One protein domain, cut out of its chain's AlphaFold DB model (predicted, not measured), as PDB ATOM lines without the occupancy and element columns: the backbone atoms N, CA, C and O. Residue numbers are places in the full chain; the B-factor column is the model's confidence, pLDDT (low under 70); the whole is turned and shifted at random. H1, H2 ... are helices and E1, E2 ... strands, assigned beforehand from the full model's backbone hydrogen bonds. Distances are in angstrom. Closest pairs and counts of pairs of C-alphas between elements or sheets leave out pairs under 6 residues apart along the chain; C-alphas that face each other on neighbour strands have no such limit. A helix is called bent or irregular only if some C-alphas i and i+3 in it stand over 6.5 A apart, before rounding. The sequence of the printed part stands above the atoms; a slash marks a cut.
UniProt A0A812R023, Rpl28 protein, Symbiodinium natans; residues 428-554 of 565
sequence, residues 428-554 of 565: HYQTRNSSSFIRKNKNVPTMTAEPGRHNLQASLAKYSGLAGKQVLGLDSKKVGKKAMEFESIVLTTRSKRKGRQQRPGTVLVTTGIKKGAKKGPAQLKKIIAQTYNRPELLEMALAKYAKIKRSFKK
ATOM      1  N   HIS A 428     165.624 199.587 164.423       68.38
ATOM      2  CA  HIS A 428     166.462 199.873 163.260       68.38
ATOM      3  C   HIS A 428     167.920 200.165 163.646       68.38
ATOM      4  O   HIS A 428     168.831 199.788 162.915       68.38
ATOM      5  N   TYR A 429     168.160 200.794 164.802       70.44
ATOM      6  CA  TYR A 429     169.518 201.095 165.266       70.44
ATOM      7  C   TYR A 429     170.327 199.828 165.558       70.44
ATOM      8  O   TYR A 429     171.474 199.729 165.125       70.44
ATOM      9  N   GLN A 430     169.715 198.830 166.204       73.12
ATOM     10  CA  GLN A 430     170.380 197.554 166.490       73.12
ATOM     11  C   GLN A 430     170.701 196.746 165.226       73.12
ATOM     12  O   GLN A 430     171.691 196.030 165.197       73.12
ATOM     13  N   THR A 431     169.909 196.875 164.159       74.75
ATOM     14  CA  THR A 431     170.080 196.076 162.932       74.75
ATOM     15  C   THR A 431     170.987 196.731 161.887       74.75
ATOM     16  O   THR A 431     171.373 196.080 160.917       74.75
ATOM     17  N   ARG A 432     171.380 197.999 162.065       78.12
ATOM     18  CA  ARG A 432     172.066 198.776 161.018       78.12
ATOM     19  C   ARG A 432     173.502 198.331 160.732       78.12
ATOM     20  O   ARG A 432     173.935 198.449 159.590       78.12
ATOM     21  N   ASN A 433     174.222 197.819 161.733       82.50
ATOM     22  CA  ASN A 433     175.642 197.463 161.592       82.50
ATOM     23  C   ASN A 433     175.944 195.970 161.774       82.50
ATOM     24  O   ASN A 433     177.001 195.527 161.326       82.50
ATOM     25  N   SER A 434     175.027 195.216 162.384       88.44
ATOM     26  CA  SER A 434     175.213 193.815 162.788       88.44
ATOM     27  C   SER A 434     174.144 192.861 162.238       88.44
ATOM     28  O   SER A 434     174.103 191.698 162.630       88.44
ATOM     29  N   SER A 435     173.273 193.307 161.324       90.25
ATOM     30  CA  SER A 435     172.313 192.406 160.675       90.25
ATOM     31  C   SER A 435     173.031 191.400 159.770       90.25
ATOM     32  O   SER A 435     173.820 191.786 158.906       90.25
ATOM     33  N   SER A 436     172.694 190.116 159.918       92.69
ATOM     34  CA  SER A 436     173.197 189.016 159.080       92.69
ATOM     35  C   SER A 436     172.809 189.153 157.603       92.69
ATOM     36  O   SER A 436     173.426 188.543 156.731       92.69
ATOM     37  N   PHE A 437     171.810 189.985 157.293       91.69
ATOM     38  CA  PHE A 437     171.396 190.264 155.921       91.69
ATOM     39  C   PHE A 437     172.269 191.316 155.225       91.69
ATOM     40  O   PHE A 437     172.173 191.460 154.003       91.69
ATOM     41  N   ILE A 438     173.103 192.056 155.965       92.62
ATOM     42  CA  ILE A 438     173.979 193.089 155.407       92.62
ATOM     43  C   ILE A 438     175.188 192.440 154.733       92.62
ATOM     44  O   ILE A 438     175.947 191.699 155.348       92.62
ATOM     45  N   ARG A 439     175.404 192.776 153.460       92.62
ATOM     46  CA  ARG A 439     176.558 192.352 152.663       92.62
ATOM     47  C   ARG A 439     177.450 193.557 152.390       92.62
ATOM     48  O   ARG A 439     177.038 194.498 151.703       92.62
ATOM     49  N   LYS A 440     178.665 193.526 152.939       93.12
ATOM     50  CA  LYS A 440     179.704 194.542 152.734       93.12
ATOM     51  C   LYS A 440     180.734 193.980 151.756       93.12
ATOM     52  O   LYS A 440     181.511 193.110 152.127       93.12
ATOM     53  N   ASN A 441     180.720 194.470 150.520       90.88
ATOM     54  CA  ASN A 441     181.720 194.125 149.510       90.88
ATOM     55  C   ASN A 441     182.626 195.336 149.263       90.88
ATOM     56  O   ASN A 441     182.158 196.475 149.281       90.88
ATOM     57  N   LYS A 442     183.916 195.095 149.006       94.69
ATOM     58  CA  LYS A 442     184.870 196.153 148.645       94.69
ATOM     59  C   LYS A 442     184.401 196.842 147.353       94.69
ATOM     60  O   LYS A 442     184.022 196.161 146.405       94.69
ATOM     61  N   ASN A 443     184.409 198.177 147.325       91.38
ATOM     62  CA  ASN A 443     184.013 199.020 146.181       91.38
ATOM     63  C   ASN A 443     182.538 198.927 145.737       91.38
ATOM     64  O   ASN A 443     182.196 199.384 144.648       91.38
ATOM     65  N   VAL A 444     181.645 198.366 146.559       88.94
ATOM     66  CA  VAL A 444     180.199 198.337 146.282       88.94
ATOM     67  C   VAL A 444     179.454 198.954 147.470       88.94
ATOM     68  O   VAL A 444     179.815 198.675 148.616       88.94
ATOM     69  N   PRO A 445     178.404 199.774 147.245       90.75
ATOM     70  CA  PRO A 445     177.543 200.244 148.326       90.75
ATOM     71  C   PRO A 445     177.044 199.085 149.193       90.75
ATOM     72  O   PRO A 445     176.769 197.997 148.686       90.75
ATOM     73  N   THR A 446     176.905 199.311 150.501       89.31
ATOM     74  CA  THR A 446     176.434 198.276 151.434       89.31
ATOM     75  C   THR A 446     175.026 197.812 151.044       89.31
ATOM     76  O   THR A 446     174.068 198.587 151.080       89.31
ATOM     77  N   MET A 447     174.898 196.534 150.687       91.06
ATOM     78  CA  MET A 447     173.634 195.921 150.274       91.06
ATOM     79  C   MET A 447     173.000 195.184 151.459       91.06
ATOM     80  O   MET A 447     173.705 194.712 152.347       91.06
ATOM     81  N   THR A 448     171.674 195.022 151.473       91.44
ATOM     82  CA  THR A 448     171.006 194.073 152.385       91.44
ATOM     83  C   THR A 448     170.077 193.134 151.624       91.44
ATOM     84  O   THR A 448     169.356 193.560 150.714       91.44
ATOM     85  N   ALA A 449     170.136 191.854 151.991       92.19
ATOM     86  CA  ALA A 449     169.400 190.742 151.398       92.19
ATOM     87  C   ALA A 449     168.138 190.363 152.202       92.19
ATOM     88  O   ALA A 449     167.684 189.225 152.130       92.19
ATOM     89  N   GLU A 450     167.581 191.298 152.980       90.88
ATOM     90  CA  GLU A 450     166.337 191.075 153.728       90.88
ATOM     91  C   GLU A 450     165.174 190.658 152.805       90.88
ATOM     92  O   GLU A 450     164.947 191.300 151.767       90.88
ATOM     93  N   PRO A 451     164.385 189.635 153.186       89.62
ATOM     94  CA  PRO A 451     163.181 189.269 152.451       89.62
ATOM     95  C   PRO A 451     162.153 190.410 152.486       89.62
ATOM     96  O   PRO A 451     161.975 191.084 153.499       89.62
ATOM     97  N   GLY A 452     161.455 190.635 151.367       86.69
ATOM     98  CA  GLY A 452     160.438 191.688 151.261       86.69
ATOM     99  C   GLY A 452     160.983 193.093 150.980       86.69
ATOM    100  O   GLY A 452     160.246 194.065 151.121       86.69
ATOM    101  N   ARG A 453     162.248 193.223 150.559       86.06
ATOM    102  CA  ARG A 453     162.881 194.513 150.251       86.06
ATOM    103  C   ARG A 453     162.767 194.914 148.773       86.06
ATOM    104  O   ARG A 453     162.994 194.126 147.850       86.06
ATOM    105  N   HIS A 454     162.450 196.187 148.523       77.31
ATOM    106  CA  HIS A 454     162.221 196.709 147.170       77.31
ATOM    107  C   HIS A 454     163.461 197.171 146.405       77.31
ATOM    108  O   HIS A 454     163.462 197.145 145.179       77.31
ATOM    109  N   ASN A 455     164.521 197.592 147.079       74.31
ATOM    110  CA  ASN A 455     165.729 198.053 146.406       74.31
ATOM    111  C   ASN A 455     166.940 197.530 147.159       74.31
ATOM    112  O   ASN A 455     166.952 197.593 148.381       74.31
ATOM    113  N   LEU A 456     167.943 197.012 146.451       66.00
ATOM    114  CA  LEU A 456     169.131 196.431 147.072       66.00
ATOM    115  C   LEU A 456     170.060 197.516 147.657       66.00
ATOM    116  O   LEU A 456     170.723 197.257 148.659       66.00
ATOM    117  N   GLN A 457     170.025 198.746 147.130       59.78
ATOM    118  CA  GLN A 457     171.130 199.712 147.244       59.78
ATOM    119  C   GLN A 457     171.273 200.546 148.535       59.78
ATOM    120  O   GLN A 457     172.341 201.115 148.715       59.78
ATOM    121  N   ALA A 458     170.293 200.639 149.448       67.44
ATOM    122  CA  ALA A 458     170.469 201.479 150.655       67.44
ATOM    123  C   ALA A 458     169.795 200.934 151.926       67.44
ATOM    124  O   ALA A 458     168.569 200.784 151.939       67.44
ATOM    125  N   SER A 459     170.556 200.665 152.999       72.94
ATOM    126  CA  SER A 459     170.064 200.164 154.307       72.94
ATOM    127  C   SER A 459     169.238 201.197 155.102       72.94
ATOM    128  O   SER A 459     169.331 201.313 156.319       72.94
ATOM    129  N   LEU A 460     168.406 201.976 154.416       82.31
ATOM    130  CA  LEU A 460     167.510 202.941 155.032       82.31
ATOM    131  C   LEU A 460     166.351 202.211 155.717       82.31
ATOM    132  O   LEU A 460     165.711 201.346 155.113       82.31
ATOM    133  N   ALA A 461     166.020 202.638 156.939       82.69
ATOM    134  CA  ALA A 461     164.883 202.148 157.730       82.69
ATOM    135  C   ALA A 461     163.582 202.060 156.923       82.69
ATOM    136  O   ALA A 461     162.806 201.117 157.063       82.69
ATOM    137  N   LYS A 462     163.378 203.040 156.031       84.88
ATOM    138  CA  LYS A 462     162.196 203.182 155.173       84.88
ATOM    139  C   LYS A 462     161.982 201.999 154.215       84.88
ATOM    140  O   LYS A 462     160.872 201.858 153.708       84.88
ATOM    141  N   TYR A 463     163.012 201.182 153.971       86.88
ATOM    142  CA  TYR A 463     162.989 200.039 153.052       86.88
ATOM    143  C   TYR A 463     163.289 198.692 153.729       86.88
ATOM    144  O   TYR A 463     163.472 197.703 153.021       86.88
ATOM    145  N   SER A 464     163.376 198.634 155.063       88.81
ATOM    146  CA  SER A 464     163.585 197.361 155.768       88.81
ATOM    147  C   SER A 464     162.319 196.505 155.723       88.81
ATOM    148  O   SER A 464     161.225 196.977 156.043       88.81
ATOM    149  N   GLY A 465     162.487 195.232 155.355       88.06
ATOM    150  CA  GLY A 465     161.399 194.253 155.324       88.06
ATOM    151  C   GLY A 465     160.996 193.761 156.716       88.06
ATOM    152  O   GLY A 465     159.888 193.263 156.895       88.06
ATOM    153  N   LEU A 466     161.874 193.934 157.708       88.69
ATOM    154  CA  LEU A 466     161.673 193.455 159.076       88.69
ATOM    155  C   LEU A 466     161.203 194.575 160.012       88.69
ATOM    156  O   LEU A 466     160.234 194.404 160.754       88.69
ATOM    157  N   ALA A 467     161.850 195.742 159.954       87.88
ATOM    158  CA  ALA A 467     161.557 196.851 160.863       87.88
ATOM    159  C   ALA A 467     160.384 197.732 160.388       87.88
ATOM    160  O   ALA A 467     159.711 198.375 161.196       87.88
ATOM    161  N   GLY A 468     160.106 197.771 159.080       86.38
ATOM    162  CA  GLY A 468     159.083 198.645 158.511       86.38
ATOM    163  C   GLY A 468     157.655 198.242 158.898       86.38
ATOM    164  O   GLY A 468     157.242 197.097 158.715       86.38
ATOM    165  N   LYS A 469     156.835 199.198 159.367       88.94
ATOM    166  CA  LYS A 469     155.369 199.001 159.495       88.94
ATOM    167  C   LYS A 469     154.729 198.693 158.137       88.94
ATOM    168  O   LYS A 469     153.791 197.910 158.038       88.94
ATOM    169  N   GLN A 470     155.275 199.308 157.096       90.88
ATOM    170  CA  GLN A 470     154.863 199.177 155.713       90.88
ATOM    171  C   GLN A 470     155.957 198.445 154.934       90.88
ATOM    172  O   GLN A 470     156.970 199.041 154.584       90.88
ATOM    173  N   VAL A 471     155.745 197.155 154.675       93.38
ATOM    174  CA  VAL A 471     156.649 196.334 153.857       93.38
ATOM    175  C   VAL A 471     156.016 196.144 152.495       93.38
ATOM    176  O   VAL A 471     154.850 195.754 152.417       93.38
ATOM    177  N   LEU A 472     156.774 196.428 151.445       94.44
ATOM    178  CA  LEU A 472     156.412 196.180 150.060       94.44
ATOM    179  C   LEU A 472     157.679 195.616 149.403       94.44
ATOM    180  O   LEU A 472     158.748 196.221 149.499       94.44
ATOM    181  N   GLY A 473     157.577 194.436 148.801       94.94
ATOM    182  CA  GLY A 473     158.672 193.773 148.103       94.94
ATOM    183  C   GLY A 473     158.143 193.053 146.871       94.94
ATOM    184  O   GLY A 473     157.063 192.479 146.913       94.94
ATOM    185  N   LEU A 474     158.879 193.095 145.763       96.06
ATOM    186  CA  LEU A 474     158.542 192.364 144.537       96.06
ATOM    187  C   LEU A 474     159.670 191.413 144.198       96.06
ATOM    188  O   LEU A 474     160.775 191.886 143.966       96.06
ATOM    189  N   ASP A 475     159.394 190.121 144.104       95.69
ATOM    190  CA  ASP A 475     160.401 189.114 143.780       95.69
ATOM    191  C   ASP A 475     159.879 188.164 142.694       95.69
ATOM    192  O   ASP A 475     158.672 188.001 142.499       95.69
ATOM    193  N   SER A 476     160.793 187.553 141.941       95.50
ATOM    194  CA  SER A 476     160.469 186.460 141.024       95.50
ATOM    195  C   SER A 476     160.515 185.140 141.785       95.50
ATOM    196  O   SER A 476     161.564 184.789 142.326       95.50
ATOM    197  N   LYS A 477     159.414 184.390 141.801       95.38
ATOM    198  CA  LYS A 477     159.356 183.053 142.400       95.38
ATOM    199  C   LYS A 477     158.911 182.053 141.351       95.38
ATOM    200  O   LYS A 477     157.948 182.310 140.636       95.38
ATOM    201  N   LYS A 478     159.580 180.913 141.268       94.31
ATOM    202  CA  LYS A 478     159.094 179.801 140.461       94.31
ATOM    203  C   LYS A 478     157.932 179.121 141.190       94.31
ATOM    204  O   LYS A 478     158.020 178.846 142.385       94.31
ATOM    205  N   VAL A 479     156.807 178.966 140.502       90.56
ATOM    206  CA  VAL A 479     155.577 178.372 141.034       90.56
ATOM    207  C   VAL A 479     155.170 177.240 140.096       90.56
ATOM    208  O   VAL A 479     155.184 177.417 138.882       90.56
ATOM    209  N   GLY A 480     154.823 176.082 140.657       90.19
ATOM    210  CA  GLY A 480     154.426 174.888 139.906       90.19
ATOM    211  C   GLY A 480     155.229 173.648 140.301       90.19
ATOM    212  O   GLY A 480     156.201 173.734 141.049       90.19
ATOM    213  N   LYS A 481     154.805 172.478 139.812       88.25
ATOM    214  CA  LYS A 481     155.587 171.234 139.918       88.25
ATOM    215  C   LYS A 481     156.820 171.340 139.015       88.25
ATOM    216  O   LYS A 481     156.768 172.045 138.014       88.25
ATOM    217  N   LYS A 482     157.889 170.591 139.311       86.38
ATOM    218  CA  LYS A 482     159.181 170.631 138.587       86.38
ATOM    219  C   LYS A 482     159.051 170.560 137.048       86.38
ATOM    220  O   LYS A 482     159.839 171.182 136.351       86.38
ATOM    221  N   ALA A 483     158.036 169.860 136.526       78.69
ATOM    222  CA  ALA A 483     157.760 169.737 135.087       78.69
ATOM    223  C   ALA A 483     156.981 170.920 134.462       78.69
ATOM    224  O   ALA A 483     157.010 171.101 133.250       78.69
ATOM    225  N   MET A 484     156.287 171.732 135.265       82.50
ATOM    226  CA  MET A 484     155.486 172.891 134.835       82.50
ATOM    227  C   MET A 484     155.811 174.121 135.690       82.50
ATOM    228  O   MET A 484     154.923 174.849 136.141       82.50
ATOM    229  N   GLU A 485     157.092 174.329 135.977       87.25
ATOM    230  CA  GLU A 485     157.532 175.459 136.782       87.25
ATOM    231  C   GLU A 485     157.465 176.737 135.939       87.25
ATOM    232  O   GLU A 485     158.184 176.894 134.950       87.25
ATOM    233  N   PHE A 486     156.597 177.674 136.319       89.81
ATOM    234  CA  PHE A 486     156.548 178.995 135.705       89.81
ATOM    235  C   PHE A 486     157.036 180.049 136.695       89.81
ATOM    236  O   PHE A 486     156.653 180.087 137.863       89.81
ATOM    237  N   GLU A 487     157.875 180.964 136.224       92.69
ATOM    238  CA  GLU A 487     158.297 182.109 137.030       92.69
ATOM    239  C   GLU A 487     157.109 183.052 137.214       92.69
ATOM    240  O   GLU A 487     156.540 183.499 136.231       92.69
ATOM    241  N   SER A 488     156.693 183.366 138.433       95.44
ATOM    242  CA  SER A 488     155.635 184.332 138.740       95.44
ATOM    243  C   SER A 488     156.218 185.545 139.464       95.44
ATOM    244  O   SER A 488     157.227 185.437 140.163       95.44
ATOM    245  N   ILE A 489     155.600 186.719 139.290       96.75
ATOM    246  CA  ILE A 489     155.964 187.923 140.051       96.75
ATOM    247  C   ILE A 489     155.145 187.904 141.334       96.75
ATOM    248  O   ILE A 489     153.915 187.955 141.287       96.75
ATOM    249  N   VAL A 490     155.825 187.832 142.471       96.75
ATOM    250  CA  VAL A 490     155.204 187.772 143.791       96.75
ATOM    251  C   VAL A 490     155.426 189.098 144.506       96.75
ATOM    252  O   VAL A 490     156.552 189.572 144.632       96.75
ATOM    253  N   LEU A 491     154.333 189.702 144.966       96.56
ATOM    254  CA  LEU A 491     154.319 190.869 145.830       96.56
ATOM    255  C   LEU A 491     154.219 190.429 147.288       96.56
ATOM    256  O   LEU A 491     153.203 189.884 147.718       96.56
ATOM    257  N   THR A 492     155.261 190.723 148.047       96.12
ATOM    258  CA  THR A 492     155.343 190.517 149.488       96.12
ATOM    259  C   THR A 492     154.888 191.787 150.201       96.12
ATOM    260  O   THR A 492     155.449 192.862 149.995       96.12
ATOM    261  N   THR A 493     153.865 191.669 151.046       95.50
ATOM    262  CA  THR A 493     153.326 192.756 151.877       95.50
ATOM    263  C   THR A 493     153.265 192.332 153.338       95.50
ATOM    264  O   THR A 493     153.220 191.141 153.638       95.50
ATOM    265  N   ARG A 494     153.248 193.282 154.277       94.06
ATOM    266  CA  ARG A 494     153.024 192.958 155.694       94.06
ATOM    267  C   ARG A 494     151.540 192.681 155.949       94.06
ATOM    268  O   ARG A 494     150.678 193.419 155.475       94.06
ATOM    269  N   SER A 495     151.231 191.650 156.733       94.38
ATOM    270  CA  SER A 495     149.859 191.339 157.142       94.38
ATOM    271  C   SER A 495     149.222 192.513 157.899       94.38
ATOM    272  O   SER A 495     149.814 193.053 158.836       94.38
ATOM    273  N   LYS A 496     147.980 192.875 157.545       92.62
ATOM    274  CA  LYS A 496     147.190 193.895 158.264       92.62
ATOM    275  C   LYS A 496     146.662 193.399 159.619       92.62
ATOM    276  O   LYS A 496     146.326 194.204 160.481       92.62
ATOM    277  N   ARG A 497     146.580 192.078 159.825       94.25
ATOM    278  CA  ARG A 497     146.056 191.484 161.067       94.25
ATOM    279  C   ARG A 497     147.112 191.559 162.172       94.25
ATOM    280  O   ARG A 497     148.135 190.885 162.058       94.25
ATOM    281  N   LYS A 498     146.836 192.301 163.255       92.31
ATOM    282  CA  LYS A 498     147.745 192.480 164.410       92.31
ATOM    283  C   LYS A 498     148.299 191.151 164.948       92.31
ATOM    284  O   LYS A 498     149.507 191.017 165.090       92.31
ATOM    285  N   GLY A 499     147.451 190.132 165.120       94.19
ATOM    286  CA  GLY A 499     147.888 188.814 165.611       94.19
ATOM    287  C   GLY A 499     148.900 188.096 164.705       94.19
ATOM    288  O   GLY A 499     149.763 187.377 165.196       94.19
ATOM    289  N   ARG A 500     148.864 188.326 163.384       93.06
ATOM    290  CA  ARG A 500     149.876 187.782 162.456       93.06
ATOM    291  C   ARG A 500     151.173 188.589 162.467       93.06
ATOM    292  O   ARG A 500     152.219 188.040 162.157       93.06
ATOM    293  N   GLN A 501     151.129 189.873 162.833       92.38
ATOM    294  CA  GLN A 501     152.322 190.727 162.886       92.38
ATOM    295  C   GLN A 501     153.292 190.337 164.005       92.38
ATOM    296  O   GLN A 501     154.475 190.636 163.882       92.38
ATOM    297  N   GLN A 502     152.802 189.679 165.061       91.81
ATOM    298  CA  GLN A 502     153.614 189.163 166.168       91.81
ATOM    299  C   GLN A 502     154.206 187.771 165.894       91.81
ATOM    300  O   GLN A 502     155.040 187.312 166.661       91.81
ATOM    301  N   ARG A 503     153.784 187.090 164.818       93.94
ATOM    302  CA  ARG A 503     154.189 185.712 164.497       93.94
ATOM    303  C   ARG A 503     155.137 185.705 163.296       93.94
ATOM    304  O   ARG A 503     154.619 185.755 162.174       93.94
ATOM    305  N   PRO A 504     156.471 185.604 163.487       90.56
ATOM    306  CA  PRO A 504     157.486 185.788 162.441       90.56
ATOM    307  C   PRO A 504     157.183 185.072 161.116       90.56
ATOM    308  O   PRO A 504     157.232 185.702 160.060       90.56
ATOM    309  N   GLY A 505     156.752 183.806 161.164       92.69
ATOM    310  CA  GLY A 505     156.449 183.006 159.967       92.69
ATOM    311  C   GLY A 505     155.231 183.463 159.148       92.69
ATOM    312  O   GLY A 505     155.104 183.100 157.986       92.69
ATOM    313  N   THR A 506     154.341 184.284 159.718       93.94
ATOM    314  CA  THR A 506     153.102 184.746 159.051       93.94
ATOM    315  C   THR A 506     153.019 186.265 158.887       93.94
ATOM    316  O   THR A 506     151.991 186.786 158.435       93.94
ATOM    317  N   VAL A 507     154.083 186.992 159.251       94.88
ATOM    318  CA  VAL A 507     154.132 188.461 159.164       94.88
ATOM    319  C   VAL A 507     154.036 188.929 157.716       94.88
ATOM    320  O   VAL A 507     153.361 189.923 157.435       94.88
ATOM    321  N   LEU A 508     154.704 188.222 156.804       95.12
ATOM    322  CA  LEU A 508     154.781 188.561 155.389       95.12
ATOM    323  C   LEU A 508     153.783 187.718 154.588       95.12
ATOM    324  O   LEU A 508     153.788 186.493 154.645       95.12
ATOM    325  N   VAL A 509     152.922 188.389 153.829       95.50
ATOM    326  CA  VAL A 509     151.922 187.785 152.947       95.50
ATOM    327  C   VAL A 509     152.360 187.992 151.506       95.50
ATOM    328  O   VAL A 509     152.617 189.118 151.078       95.50
ATOM    329  N   THR A 510     152.426 186.900 150.756       95.50
ATOM    330  CA  THR A 510     152.801 186.897 149.343       95.50
ATOM    331  C   THR A 510     151.555 186.842 148.463       95.50
ATOM    332  O   THR A 510     150.640 186.059 148.702       95.50
ATOM    333  N   THR A 511     151.491 187.699 147.447       96.38
ATOM    334  CA  THR A 511     150.367 187.796 146.502       96.38
ATOM    335  C   THR A 511     150.891 187.800 145.068       96.38
ATOM    336  O   THR A 511     151.888 188.449 144.770       96.38
ATOM    337  N   GLY A 512     150.259 187.055 144.160       96.31
ATOM    338  CA  GLY A 512     150.685 187.002 142.757       96.31
ATOM    339  C   GLY A 512     150.268 188.248 141.969       96.31
ATOM    340  O   GLY A 512     149.115 188.677 142.042       96.31
ATOM    341  N   ILE A 513     151.182 188.804 141.168       97.44
ATOM    342  CA  ILE A 513     150.904 189.911 140.239       97.44
ATOM    343  C   ILE A 513     150.916 189.419 138.791       97.44
ATOM    344  O   ILE A 513     151.770 188.635 138.373       97.44
ATOM    345  N   LYS A 514     149.973 189.925 137.986       95.81
ATOM    346  CA  LYS A 514     149.888 189.614 136.551       95.81
ATOM    347  C   LYS A 514     151.115 190.152 135.800       95.81
ATOM    348  O   LYS A 514     151.397 191.341 135.865       95.81
ATOM    349  N   LYS A 515     151.760 189.312 134.979       93.69
ATOM    350  CA  LYS A 515     152.962 189.655 134.172       93.69
ATOM    351  C   LYS A 515     152.728 190.664 133.037       93.69
ATOM    352  O   LYS A 515     153.677 191.157 132.419       93.69
ATOM    353  N   GLY A 516     151.467 190.929 132.694       93.44
ATOM    354  CA  GLY A 516     151.099 191.752 131.542       93.44
ATOM    355  C   GLY A 516     151.675 193.169 131.629       93.44
ATOM    356  O   GLY A 516     151.686 193.777 132.698       93.44
ATOM    357  N   ALA A 517     152.121 193.715 130.490       91.88
ATOM    358  CA  ALA A 517     152.718 195.053 130.411       91.88
ATOM    359  C   ALA A 517     151.796 196.158 130.943       91.88
ATOM    360  O   ALA A 517     152.278 197.075 131.588       91.88
ATOM    361  N   LYS A 518     150.488 196.035 130.686       96.44
ATOM    362  CA  LYS A 518     149.460 196.989 131.121       96.44
ATOM    363  C   LYS A 518     148.843 196.594 132.473       96.44
ATOM    364  O   LYS A 518     148.727 197.420 133.370       96.44
ATOM    365  N   LYS A 519     148.504 195.306 132.646       97.06
ATOM    366  CA  LYS A 519     147.771 194.798 133.824       97.06
ATOM    367  C   LYS A 519     148.604 194.809 135.115       97.06
ATOM    368  O   LYS A 519     148.077 195.175 136.157       97.06
ATOM    369  N   GLY A 520     149.888 194.448 135.051       96.19
ATOM    370  CA  GLY A 520     150.770 194.418 136.224       96.19
ATOM    371  C   GLY A 520     151.008 195.785 136.877       96.19
ATOM    372  O   GLY A 520     150.718 195.930 138.065       96.19
ATOM    373  N   PRO A 521     151.460 196.823 136.142       97.50
ATOM    374  CA  PRO A 521     151.670 198.143 136.738       97.50
ATOM    375  C   PRO A 521     150.361 198.804 137.194       97.50
ATOM    376  O   PRO A 521     150.365 199.490 138.212       97.50
ATOM    377  N   ALA A 522     149.233 198.565 136.512       97.56
ATOM    378  CA  ALA A 522     147.922 199.036 136.973       97.56
ATOM    379  C   ALA A 522     147.511 198.389 138.311       97.56
ATOM    380  O   ALA A 522     147.031 199.074 139.213       97.56
ATOM    381  N   GLN A 523     147.765 197.084 138.474       97.38
ATOM    382  CA  GLN A 523     147.524 196.371 139.730       97.38
ATOM    383  C   GLN A 523     148.410 196.910 140.867       97.38
ATOM    384  O   GLN A 523     147.914 197.124 141.970       97.38
ATOM    385  N   LEU A 524     149.690 197.202 140.595       96.94
ATOM    386  CA  LEU A 524     150.600 197.829 141.564       96.94
ATOM    387  C   LEU A 524     150.134 199.225 141.988       96.94
ATOM    388  O   LEU A 524     150.074 199.496 143.186       96.94
ATOM    389  N   LYS A 525     149.744 200.080 141.032       97.06
ATOM    390  CA  LYS A 525     149.178 201.411 141.314       97.06
ATOM    391  C   LYS A 525     147.984 201.316 142.262       97.06
ATOM    392  O   LYS A 525     147.959 202.018 143.267       97.06
ATOM    393  N   LYS A 526     147.051 200.391 141.998       96.81
ATOM    394  CA  LYS A 526     145.866 200.171 142.841       96.81
ATOM    395  C   LYS A 526     146.232 199.718 144.260       96.81
ATOM    396  O   LYS A 526     145.725 200.285 145.222       96.81
ATOM    397  N   ILE A 527     147.125 198.736 144.407       95.50
ATOM    398  CA  ILE A 527     147.517 198.208 145.729       95.50
ATOM    399  C   ILE A 527     148.246 199.273 146.559       95.50
ATOM    400  O   ILE A 527     147.968 199.417 147.754       95.50
ATOM    401  N   ILE A 528     149.161 200.024 145.937       95.06
ATOM    402  CA  ILE A 528     149.965 201.043 146.623       95.06
ATOM    403  C   ILE A 528     149.102 202.239 147.029       95.06
ATOM    404  O   ILE A 528     149.181 202.664 148.184       95.06
ATOM    405  N   ALA A 529     148.234 202.713 146.128       94.69
ATOM    406  CA  ALA A 529     147.267 203.765 146.427       94.69
ATOM    407  C   ALA A 529     146.293 203.351 147.539       94.69
ATOM    408  O   ALA A 529     145.987 204.151 148.402       94.69
ATOM    409  N   GLN A 530     145.848 202.093 147.581       93.88
ATOM    410  CA  GLN A 530     144.899 201.651 148.607       93.88
ATOM    411  C   GLN A 530     145.547 201.374 149.975       93.88
ATOM    412  O   GLN A 530     144.888 201.488 151.006       93.88
ATOM    413  N   THR A 531     146.805 200.920 150.011       91.19
ATOM    414  CA  THR A 531     147.401 200.371 151.247       91.19
ATOM    415  C   THR A 531     148.452 201.272 151.884       91.19
ATOM    416  O   THR A 531     148.607 201.234 153.103       91.19
ATOM    417  N   TYR A 532     149.189 202.056 151.094       88.25
ATOM    418  CA  TYR A 532     150.382 202.748 151.584       88.25
ATOM    419  C   TYR A 532     150.283 204.270 151.502       88.25
ATOM    420  O   TYR A 532     150.933 204.919 152.314       88.25
ATOM    421  N   ASN A 533     149.504 204.833 150.566       89.31
ATOM    422  CA  ASN A 533     149.431 206.282 150.308       89.31
ATOM    423  C   ASN A 533     150.820 206.938 150.125       89.31
ATOM    424  O   ASN A 533     151.041 208.072 150.539       89.31
ATOM    425  N   ARG A 534     151.787 206.221 149.529       88.88
ATOM    426  CA  ARG A 534     153.173 206.691 149.338       88.88
ATOM    427  C   ARG A 534     153.579 206.654 147.859       88.88
ATOM    428  O   ARG A 534     153.894 205.567 147.366       88.88
ATOM    429  N   PRO A 535     153.612 207.803 147.157       90.44
ATOM    430  CA  PRO A 535     153.936 207.850 145.729       90.44
ATOM    431  C   PRO A 535     155.391 207.453 145.434       90.44
ATOM    432  O   PRO A 535     155.645 206.792 144.434       90.44
ATOM    433  N   GLU A 536     156.334 207.729 146.340       89.50
ATOM    434  CA  GLU A 536     157.745 207.332 146.184       89.50
ATOM    435  C   GLU A 536     157.912 205.807 146.022       89.50
ATOM    436  O   GLU A 536     158.668 205.325 145.179       89.50
ATOM    437  N   LEU A 537     157.165 205.016 146.811       89.75
ATOM    438  CA  LEU A 537     157.206 203.549 146.739       89.75
ATOM    439  C   LEU A 537     156.664 203.031 145.403       89.75
ATOM    440  O   LEU A 537     157.102 201.976 144.942       89.75
ATOM    441  N   LEU A 538     155.730 203.759 144.781       94.00
ATOM    442  CA  LEU A 538     155.153 203.384 143.495       94.00
ATOM    443  C   LEU A 538     156.199 203.435 142.385       94.00
ATOM    444  O   LEU A 538     156.312 202.479 141.619       94.00
ATOM    445  N   GLU A 539     156.979 204.509 142.316       93.81
ATOM    446  CA  GLU A 539     158.014 204.668 141.296       93.81
ATOM    447  C   GLU A 539     159.067 203.552 141.393       93.81
ATOM    448  O   GLU A 539     159.353 202.860 140.409       93.81
ATOM    449  N   MET A 540     159.551 203.273 142.607       92.25
ATOM    450  CA  MET A 540     160.507 202.188 142.847       92.25
ATOM    451  C   MET A 540     159.923 200.801 142.547       92.25
ATOM    452  O   MET A 540     160.611 199.949 141.976       92.25
ATOM    453  N   ALA A 541     158.656 200.558 142.895       94.50
ATOM    454  CA  ALA A 541     157.986 199.297 142.598       94.50
ATOM    455  C   ALA A 541     157.808 199.092 141.086       94.50
ATOM    456  O   ALA A 541     158.056 197.989 140.593       94.50
ATOM    457  N   LEU A 542     157.448 200.139 140.335       95.94
ATOM    458  CA  LEU A 542     157.347 200.098 138.872       95.94
ATOM    459  C   LEU A 542     158.712 199.845 138.220       95.94
ATOM    460  O   LEU A 542     158.813 199.010 137.316       95.94
ATOM    461  N   ALA A 543     159.773 200.483 138.722       95.56
ATOM    462  CA  ALA A 543     161.138 200.248 138.260       95.56
ATOM    463  C   ALA A 543     161.600 198.801 138.524       95.56
ATOM    464  O   ALA A 543     162.127 198.147 137.617       95.56
ATOM    465  N   LYS A 544     161.363 198.248 139.729       95.38
ATOM    466  CA  LYS A 544     161.687 196.838 140.042       95.38
ATOM    467  C   LYS A 544     160.845 195.876 139.201       95.38
ATOM    468  O   LYS A 544     161.387 194.916 138.658       95.38
ATOM    469  N   TYR A 545     159.555 196.157 139.023       96.25
ATOM    470  CA  TYR A 545     158.665 195.367 138.171       96.25
ATOM    471  C   TYR A 545     159.174 195.301 136.726       96.25
ATOM    472  O   TYR A 545     159.237 194.219 136.144       96.25
ATOM    473  N   ALA A 546     159.600 196.431 136.152       95.94
ATOM    474  CA  ALA A 546     160.174 196.463 134.810       95.94
ATOM    475  C   ALA A 546     161.457 195.618 134.706       95.94
ATOM    476  O   ALA A 546     161.632 194.909 133.714       95.94
ATOM    477  N   LYS A 547     162.321 195.636 135.734       95.31
ATOM    478  CA  LYS A 547     163.533 194.799 135.802       95.31
ATOM    479  C   LYS A 547     163.201 193.302 135.860       95.31
ATOM    480  O   LYS A 547     163.731 192.547 135.050       95.31
ATOM    481  N   ILE A 548     162.274 192.886 136.728       94.88
ATOM    482  CA  ILE A 548     161.824 191.481 136.833       94.88
ATOM    483  C   ILE A 548     161.152 191.022 135.533       94.88
ATOM    484  O   ILE A 548     161.389 189.932 135.021       94.88
ATOM    485  N   LYS A 549     160.336 191.882 134.924       94.31
ATOM    486  CA  LYS A 549     159.709 191.561 133.642       94.31
ATOM    487  C   LYS A 549     160.746 191.379 132.528       94.31
ATOM    488  O   LYS A 549     160.557 190.531 131.659       94.31
ATOM    489  N   ARG A 550     161.830 192.166 132.530       93.62
ATOM    490  CA  ARG A 550     162.946 191.985 131.588       93.62
ATOM    491  C   ARG A 550     163.684 190.667 131.836       93.62
ATOM    492  O   ARG A 550     164.048 190.038 130.852       93.62
ATOM    493  N   SER A 551     163.843 190.219 133.087       91.31
ATOM    494  CA  SER A 551     164.503 188.937 133.387       91.31
ATOM    495  C   SER A 551     163.697 187.712 132.947       91.31
ATOM    496  O   SER A 551     164.295 186.687 132.652       91.31
ATOM    497  N   PHE A 552     162.368 187.822 132.832       89.56
ATOM    498  CA  PHE A 552     161.504 186.743 132.322       89.56
ATOM    499  C   PHE A 552     161.579 186.534 130.811       89.56
ATOM    500  O   PHE A 552     161.074 185.532 130.299       89.56
ATOM    501  N   LYS A 553     162.161 187.476 130.061       82.56
ATOM    502  CA  LYS A 553     162.437 187.226 128.650       82.56
ATOM    503  C   LYS A 553     163.513 186.147 128.608       82.56
ATOM    504  O   LYS A 553     164.636 186.415 129.032       82.56
ATOM    505  N   LYS A 554     163.155 184.943 128.134       73.50
ATOM    506  CA  LYS A 554     164.112 183.859 127.871       73.50
ATOM    507  C   LYS A 554     165.313 184.495 127.183       73.50
ATOM    508  O   LYS A 554     165.146 185.104 126.125       73.50
TER     509      LYS A 554
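What this domain is: This is residues 428 to 554 of the 565 residues of the protein "Rpl28 protein" of Symbiodinium natans (UniProt A0A812R023). A strongly twisted sheet of three strands is covered on one face by a helical hairpin, H3 and H4, whose two helices run along the strands. Beside this two-layer body, a long stretch of loops, residues 435 to 471, leads from the small helix H1 at the far end into E1, and the short H2 lies in the turn between E2 and E3. The printed part has 127 residues with four named helices and three named strands, in the order H1 E1 E2 H2 E3 H3 H4; the sheet runs E1 E2 E3, antiparallel throughout, and the class is mixed, helices and strands. The whole is compact, with a radius of gyration of the C-alphas of 15.4 A and spans of 41 by 39 by 33 A.

How they stand to each other: The inner strand E2, residues 486 to 494, stands between the edge strands E1, residues 472 to 479, and E3, residues 508 to 513. E1 and E2 form a hairpin at 149 degrees between directions, with N 475 and O 490 within hydrogen-bond range at 2.9 A. E2 and E3 are antiparallel at 137 degrees, with N 491 and O 511 at 2.8 A. E1 bends by 59 degrees at residue 476. H4, residues 535 to 551, is on the sheet at a height of 9.4 A, over E1 and, only just, over E2, on which 3 of its C-alphas fall; the closest C-alphas of E1 and H4, those of Ser 476 and Ile 548, are 6.7 A apart. H3, residues 519 to 531, is on the sheet over E2, at 5 degrees to it on the local plane. H3 and H4 touch, at a shallow tilt of 29 degrees, opposite ways; their closest C-alphas, of Pro 521 and Leu 542, are 6.4 A apart. H2, residues 498 to 501, only grazes the sheet with residues 500 to 501, and is only just on it, with 5 pairs of C-alphas within 10 A. H1, residues 428 to 434, is not on the sheet and is apart from H2, H3 and H4. Every O i to N i+4 pair is within hydrogen-bond range in H3 and H4; in H1 1 of 3 is, beside 1 of 4 O i to N i+3 pairs, and H2 is too short for an i+4 pair.

Where its parts are: H1 begins at C-alpha 428 (166.462, 199.873, 163.260), is 10.7 A long and is irregular: C-alphas 430 and 433 are 7.2 A apart. E1 is 20.0 A long, E2 24.6 A, E3 15.7 A and H3 18.3 A; H2 has four residues. H4, 24.9 A long, ends at C-alpha 551 (164.503, 188.937, 133.387).

The domain as a whole: The two C-alphas farthest apart, of Tyr 429 and Ala 483, are 45.1 A apart. The printed part has no cut. The link from H1 to E1, 37 residues, is long; in it, residues 438 to 439 pair antiparallel with residues 447 to 448. The mean pLDDT of the printed part is 90.3, and residue 428 and residues 456 to 458 are under 70.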